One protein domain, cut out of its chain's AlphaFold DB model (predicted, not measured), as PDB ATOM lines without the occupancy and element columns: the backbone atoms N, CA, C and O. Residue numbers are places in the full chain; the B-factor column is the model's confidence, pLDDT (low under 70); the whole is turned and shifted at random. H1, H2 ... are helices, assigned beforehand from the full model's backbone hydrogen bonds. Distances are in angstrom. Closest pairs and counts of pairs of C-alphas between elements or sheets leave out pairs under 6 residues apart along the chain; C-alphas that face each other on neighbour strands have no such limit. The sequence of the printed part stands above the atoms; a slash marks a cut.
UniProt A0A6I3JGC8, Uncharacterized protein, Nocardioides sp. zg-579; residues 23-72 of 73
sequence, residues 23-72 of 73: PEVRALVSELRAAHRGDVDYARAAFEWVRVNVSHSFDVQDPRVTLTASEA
ATOM      1  N   PRO A  23     457.856 424.824 481.757       97.94
ATOM      2  CA  PRO A  23     458.475 426.100 481.382       97.94
ATOM      3  C   PRO A  23     459.423 426.681 482.436       97.94
ATOM      4  O   PRO A  23     460.488 427.184 482.084       97.94
ATOM      5  N   GLU A  24     459.065 426.578 483.715       97.88
ATOM      6  CA  GLU A  24     459.877 427.093 484.826       97.88
ATOM      7  C   GLU A  24     461.153 426.267 485.035       97.88
ATOM      8  O   GLU A  24     462.239 426.833 485.157       97.88
ATOM      9  N   VAL A  25     461.059 424.934 484.930       97.44
ATOM     10  CA  VAL A  25     462.228 424.039 484.961       97.44
ATOM     11  C   VAL A  25     463.178 424.375 483.809       97.44
ATOM     12  O   VAL A  25     464.384 424.526 484.004       97.44
ATOM     13  N   ARG A  26     462.647 424.575 482.596       97.38
ATOM     14  CA  ARG A  26     463.457 424.946 481.424       97.38
ATOM     15  C   ARG A  26     464.103 426.321 481.557       97.38
ATOM     16  O   ARG A  26     465.211 426.514 481.045       97.38
ATOM     17  N   ALA A  27     463.430 427.270 482.204       98.25
ATOM     18  CA  ALA A  27     463.979 428.592 482.472       98.25
ATOM     19  C   ALA A  27     465.192 428.492 483.408       98.25
ATOM     20  O   ALA A  27     466.264 428.991 483.059       98.25
ATOM     21  N   LEU A  28     465.065 427.745 484.509       97.81
ATOM     22  CA  LEU A  28     466.165 427.486 485.438       97.81
ATOM     23  C   LEU A  28     467.336 426.752 484.764       97.81
ATOM     24  O   LEU A  28     468.492 427.154 484.907       97.81
ATOM     25  N   VAL A  29     467.057 425.712 483.969       96.25
ATOM     26  CA  VAL A  29     468.094 425.006 483.192       96.25
ATOM     27  C   VAL A  29     468.838 425.973 482.274       96.25
ATOM     28  O   VAL A  29     470.063 425.906 482.174       96.25
ATOM     29  N   SER A  30     468.116 426.878 481.610       97.50
ATOM     30  CA  SER A  30     468.715 427.857 480.698       97.50
ATOM     31  C   SER A  30     469.634 428.833 481.434       97.50
ATOM     32  O   SER A  30     470.727 429.119 480.944       97.50
ATOM     33  N   GLU A  31     469.234 429.296 482.620       97.75
ATOM     34  CA  GLU A  31     470.055 430.154 483.479       97.75
ATOM     35  C   GLU A  31     471.344 429.443 483.920       97.75
ATOM     36  O   GLU A  31     472.452 429.933 483.678       97.75
ATOM     37  N   LEU A  32     471.214 428.239 484.483       97.81
ATOM     38  CA  LEU A  32     472.351 427.455 484.966       97.81
ATOM     39  C   LEU A  32     473.306 427.064 483.826       97.81
ATOM     40  O   LEU A  32     474.526 427.155 483.980       97.81
ATOM     41  N   ARG A  33     472.784 426.676 482.654       96.50
ATOM     42  CA  ARG A  33     473.604 426.360 481.469       96.50
ATOM     43  C   ARG A  33     474.332 427.581 480.916       96.50
ATOM     44  O   ARG A  33     475.460 427.445 480.443       96.50
ATOM     45  N   ALA A  34     473.723 428.765 480.967       97.31
ATOM     46  CA  ALA A  34     474.376 429.993 480.519       97.31
ATOM     47  C   ALA A  34     475.582 430.356 481.405       97.31
ATOM     48  O   ALA A  34     476.609 430.804 480.884       97.31
ATOM     49  N   ALA A  35     475.477 430.119 482.716       97.44
ATOM     50  CA  ALA A  35     476.546 430.364 483.683       97.44
ATOM     51  C   ALA A  35     477.641 429.275 483.679       97.44
ATOM     52  O   ALA A  35     478.813 429.580 483.906       97.44
ATOM     53  N   HIS A  36     477.288 428.020 483.376       97.56
ATOM     54  CA  HIS A  36     478.188 426.864 483.466       97.56
ATOM     55  C   HIS A  36     478.225 426.069 482.151       97.56
ATOM     56  O   HIS A  36     477.382 425.216 481.888       97.56
ATOM     57  N   ARG A  37     479.240 426.337 481.315       92.19
ATOM     58  CA  ARG A  37     479.351 425.746 479.966       92.19
ATOM     59  C   ARG A  37     479.844 424.296 479.936       92.19
ATOM     60  O   ARG A  37     479.582 423.606 478.957       92.19
ATOM     61  N   GLY A  38     480.594 423.857 480.946       97.19
ATOM     62  CA  GLY A  38     481.087 422.480 481.042       97.19
ATOM     63  C   GLY A  38     480.047 421.564 481.678       97.19
ATOM     64  O   GLY A  38     479.417 421.953 482.657       97.19
ATOM     65  N   ASP A  39     479.890 420.341 481.169       96.19
ATOM     66  CA  ASP A  39     478.854 419.418 481.658       96.19
ATOM     67  C   ASP A  39     479.012 419.059 483.137       96.19
ATOM     68  O   ASP A  39     478.032 419.062 483.877       96.19
ATOM     69  N   VAL A  40     480.246 418.822 483.591       97.69
ATOM     70  CA  VAL A  40     480.533 418.530 485.005       97.69
ATOM     71  C   VAL A  40     480.243 419.743 485.892       97.69
ATOM     72  O   VAL A  40     479.670 419.599 486.972       97.69
ATOM     73  N   ASP A  41     480.607 420.943 485.438       97.81
ATOM     74  CA  ASP A  41     480.370 422.173 486.195       97.81
ATOM     75  C   ASP A  41     478.877 422.507 486.273       97.81
ATOM     76  O   ASP A  41     478.397 422.890 487.337       97.81
ATOM     77  N   TYR A  42     478.139 422.306 485.179       98.00
ATOM     78  CA  TYR A  42     476.686 422.438 485.153       98.00
ATOM     79  C   TYR A  42     476.013 421.428 486.083       98.00
ATOM     80  O   TYR A  42     475.158 421.814 486.874       98.00
ATOM     81  N   ALA A  43     476.407 420.152 486.022       97.00
ATOM     82  CA  ALA A  43     475.828 419.115 486.871       97.00
ATOM     83  C   ALA A  43     476.025 419.437 488.360       97.00
ATOM     84  O   ALA A  43     475.083 419.329 489.147       97.00
ATOM     85  N   ARG A  44     477.223 419.909 488.737       98.12
ATOM     86  CA  ARG A  44     477.501 420.384 490.099       98.12
ATOM     87  C   ARG A  44     476.616 421.574 490.470       98.12
ATOM     88  O   ARG A  44     475.995 421.543 491.526       98.12
ATOM     89  N   ALA A  45     476.532 422.588 489.609       98.31
ATOM     90  CA  ALA A  45     475.738 423.786 489.871       98.31
ATOM     91  C   ALA A  45     474.238 423.480 490.015       98.31
ATOM     92  O   ALA A  45     473.598 423.994 490.926       98.31
ATOM     93  N   ALA A  46     473.684 422.605 489.171       97.38
ATOM     94  CA  ALA A  46     472.291 422.176 489.262       97.38
ATOM     95  C   ALA A  46     472.004 421.434 490.575       97.38
ATOM     96  O   ALA A  46     471.034 421.748 491.263       97.38
ATOM     97  N   PHE A  47     472.881 420.504 490.969       97.44
ATOM     98  CA  PHE A  47     472.768 419.814 492.254       97.44
ATOM     99  C   PHE A  47     472.836 420.787 493.440       97.44
ATOM    100  O   PHE A  47     472.016 420.724 494.356       97.44
ATOM    101  N   GLU A  48     473.806 421.703 493.426       98.00
ATOM    102  CA  GLU A  48     473.970 422.704 494.480       98.00
ATOM    103  C   GLU A  48     472.771 423.647 494.560       98.00
ATOM    104  O   GLU A  48     472.336 423.962 495.669       98.00
ATOM    105  N   TRP A  49     472.206 424.045 493.416       97.88
ATOM    106  CA  TRP A  49     471.010 424.875 493.363       97.88
ATOM    107  C   TRP A  49     469.828 424.175 494.033       97.88
ATOM    108  O   TRP A  49     469.229 424.764 494.928       97.88
ATOM    109  N   VAL A  50     469.539 422.916 493.679       96.25
ATOM    110  CA  VAL A  50     468.427 422.154 494.281       96.25
ATOM    111  C   VAL A  50     468.623 422.030 495.786       96.25
ATOM    112  O   VAL A  50     467.734 422.375 496.555       96.25
ATOM    113  N   ARG A  51     469.824 421.626 496.216       95.25
ATOM    114  CA  ARG A  51     470.168 421.452 497.633       95.25
ATOM    115  C   ARG A  51     469.954 422.716 498.471       95.25
ATOM    116  O   ARG A  51     469.724 422.610 499.671       95.25
ATOM    117  N   VAL A  52     470.135 423.893 497.872       95.88
ATOM    118  CA  VAL A  52     470.060 425.183 498.570       95.88
ATOM    119  C   VAL A  52     468.671 425.813 498.475       95.88
ATOM    120  O   VAL A  52     468.233 426.425 499.445       95.88
ATOM    121  N   ASN A  53     468.000 425.707 497.327       95.94
ATOM    122  CA  ASN A  53     466.789 426.476 497.035       95.94
ATOM    123  C   ASN A  53     465.501 425.670 497.232       95.94
ATOM    124  O   ASN A  53     464.472 426.260 497.551       95.94
ATOM    125  N   VAL A  54     465.548 424.342 497.101       94.38
ATOM    126  CA  VAL A  54     464.388 423.485 497.374       94.38
ATOM    127  C   VAL A  54     464.337 423.195 498.868       94.38
ATOM    128  O   VAL A  54     465.256 422.616 499.446       94.38
ATOM    129  N   SER A  55     463.252 423.621 499.511       92.06
ATOM    130  CA  SER A  55     463.069 423.423 500.949       92.06
ATOM    131  C   SER A  55     462.719 421.972 501.257       92.06
ATOM    132  O   SER A  55     461.786 421.416 500.681       92.06
ATOM    133  N   HIS A  56     463.396 421.364 502.232       89.50
ATOM    134  CA  HIS A  56     462.916 420.102 502.784       89.50
ATOM    135  C   HIS A  56     461.649 420.378 503.594       89.50
ATOM    136  O   HIS A  56     461.681 421.149 504.552       89.50
ATOM    137  N   SER A  57     460.544 419.726 503.231       90.19
ATOM    138  CA  SER A  57     459.227 419.919 503.858       90.19
ATOM    139  C   SER A  57     459.266 419.825 505.386       90.19
ATOM    140  O   SER A  57     458.611 420.602 506.079       90.19
ATOM    141  N   PHE A  58     460.099 418.930 505.924       90.38
ATOM    142  CA  PHE A  58     460.304 418.794 507.363       90.38
ATOM    143  C   PHE A  58     460.975 420.021 507.998       90.38
ATOM    144  O   PHE A  58     460.550 420.462 509.066       90.38
ATOM    145  N   ASP A  59     461.975 420.609 507.343       91.88
ATOM    146  CA  ASP A  59     462.715 421.761 507.873       91.88
ATOM    147  C   ASP A  59     461.822 423.006 507.950       91.88
ATOM    148  O   ASP A  59     461.881 423.761 508.921       91.88
ATOM    149  N   VAL A  60     460.950 423.197 506.953       93.25
ATOM    150  CA  VAL A  60     460.046 424.358 506.866       93.25
ATOM    151  C   VAL A  60     458.646 424.108 507.436       93.25
ATOM    152  O   VAL A  60     457.813 425.012 507.415       93.25
ATOM    153  N   GLN A  61     458.390 422.914 507.978       94.50
ATOM    154  CA  GLN A  61     457.082 422.504 508.507       94.50
ATOM    155  C   GLN A  61     455.944 422.654 507.477       94.50
ATOM    156  O   GLN A  61     454.819 423.026 507.820       94.50
ATOM    157  N   ASP A  62     456.235 422.363 506.208       92.06
ATOM    158  CA  ASP A  62     455.251 422.401 505.128       92.06
ATOM    159  C   ASP A  62     454.575 421.025 504.993       92.06
ATOM    160  O   ASP A  62     455.259 420.032 504.736       92.06
ATOM    161  N   PRO A  63     453.243 420.918 505.174       92.38
ATOM    162  CA  PRO A  63     452.538 419.647 505.035       92.38
ATOM    163  C   PRO A  63     452.410 419.183 503.576       92.38
ATOM    164  O   PRO A  63     451.955 418.062 503.340       92.38
ATOM    165  N   ARG A  64     452.750 420.027 502.592       90.94
ATOM    166  CA  ARG A  64     452.729 419.660 501.176       90.94
ATOM    167  C   ARG A  64     453.910 418.743 500.868       90.94
ATOM    168  O   ARG A  64     455.050 419.033 501.216       90.94
ATOM    169  N   VAL A  65     453.625 417.640 500.184       86.75
ATOM    170  CA  VAL A  65     454.645 416.749 499.623       86.75
ATOM    171  C   VAL A  65     454.638 416.963 498.120       86.75
ATOM    172  O   VAL A  65     453.664 416.613 497.459       86.75
ATOM    173  N   THR A  66     455.697 417.581 497.612       91.88
ATOM    174  CA  THR A  66     455.923 417.782 496.180       91.88
ATOM    175  C   THR A  66     456.379 416.468 495.557       91.88
ATOM    176  O   THR A  66     457.182 415.749 496.161       91.88
ATOM    177  N   LEU A  67     455.876 416.146 494.371       92.06
ATOM    178  CA  LEU A  67     456.243 414.945 493.629       92.06
ATOM    179  C   LEU A  67     457.026 415.295 492.366       92.06
ATOM    180  O   LEU A  67     458.087 414.713 492.146       92.06
ATOM    181  N   THR A  68     456.515 416.219 491.551       96.56
ATOM    182  CA  THR A  68     457.147 416.544 490.266       96.56
ATOM    183  C   THR A  68     458.305 417.531 490.419       96.56
ATOM    184  O   THR A  68     458.422 418.212 491.444       96.56
ATOM    185  N   ALA A  69     459.170 417.650 489.404       95.38
ATOM    186  CA  ALA A  69     460.223 418.662 489.430       95.38
ATOM    187  C   ALA A  69     459.626 420.074 489.421       95.38
ATOM    188  O   ALA A  69     460.131 420.937 490.134       95.38
ATOM    189  N   SER A  70     458.537 420.309 488.680       96.19
ATOM    190  CA  SER A  70     457.839 421.601 488.712       96.19
ATOM    191  C   SER A  70     457.151 421.909 490.044       96.19
ATOM    192  O   SER A  70     457.121 423.069 490.433       96.19
ATOM    193  N   GLU A  71     456.638 420.910 490.767       94.94
ATOM    194  CA  GLU A  71     456.057 421.112 492.100       94.94
ATOM    195  C   GLU A  71     457.114 421.446 493.160       94.94
ATOM    196  O   GLU A  71     456.793 422.103 494.148       94.94
ATOM    197  N   ALA A  72     458.346 420.959 492.983       93.62
ATOM    198  CA  ALA A  72     459.456 421.188 493.905       93.62
ATOM    199  C   ALA A  72     460.140 422.558 493.734       93.62
ATOM    200  O   ALA A  72     460.873 422.972 494.638       93.62
TER     201      ALA A  72
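What this domain is: This is residues 23 to 72 of the 73 residues of an uncharacterized protein of Nocardioides sp. zg-579 (UniProt A0A6I3JGC8). The longest helix, H2, and H1 make a V joined by a tight link; beyond H2 the chain passes tiny H3 and folds back, bringing tiny H4 toward the first residues of H1 in a loose, open loop. The printed part has 50 residues with four named helices, H1 to H4 in order along the chain, which hold 36 of them, and no named strand; the class is all helix. The whole is loose, radius of gyration of the C-alphas 12.6 A, and elongated, spanning 37 by 21 by 13 A.

Where its parts are: Find C-alpha 39 at (478.854, 419.418, 481.658); H2 runs 20.8 A to residue 53. H1, residues 23 to 35, begins at (458.475, 426.100, 481.382) and spans 18.7 A. H3 is residues 57 to 60; H4, residues 69 to 72, ends at (459.456, 421.188, 493.905).

How they stand to each other: Residues 42 to 46 of H2 touch residues 29 to 33 of H1, closest at C-alphas Tyr 42 and Arg 33, 6.2 A, at a steep tilt of 55 degrees, opposite ways. H4 only just touches H1, at residues 24 to 25, with 3 pairs of C-alphas within 8 A, the closest Val 25 and Ser 70, 6.3 A. H3 touches no helix; H2 and H4 are apart. In H1 and H2 every O i to N i+4 pair is within hydrogen-bond range; H3 and H4 are too short for one.

The domain as a whole: C-alphas Gly 38 and Pro 63 are farthest apart, 37.4 A. Residues 58 to 64 stand free. The printed part has no cut and no long link; no printed residue is under 70 in pLDDT.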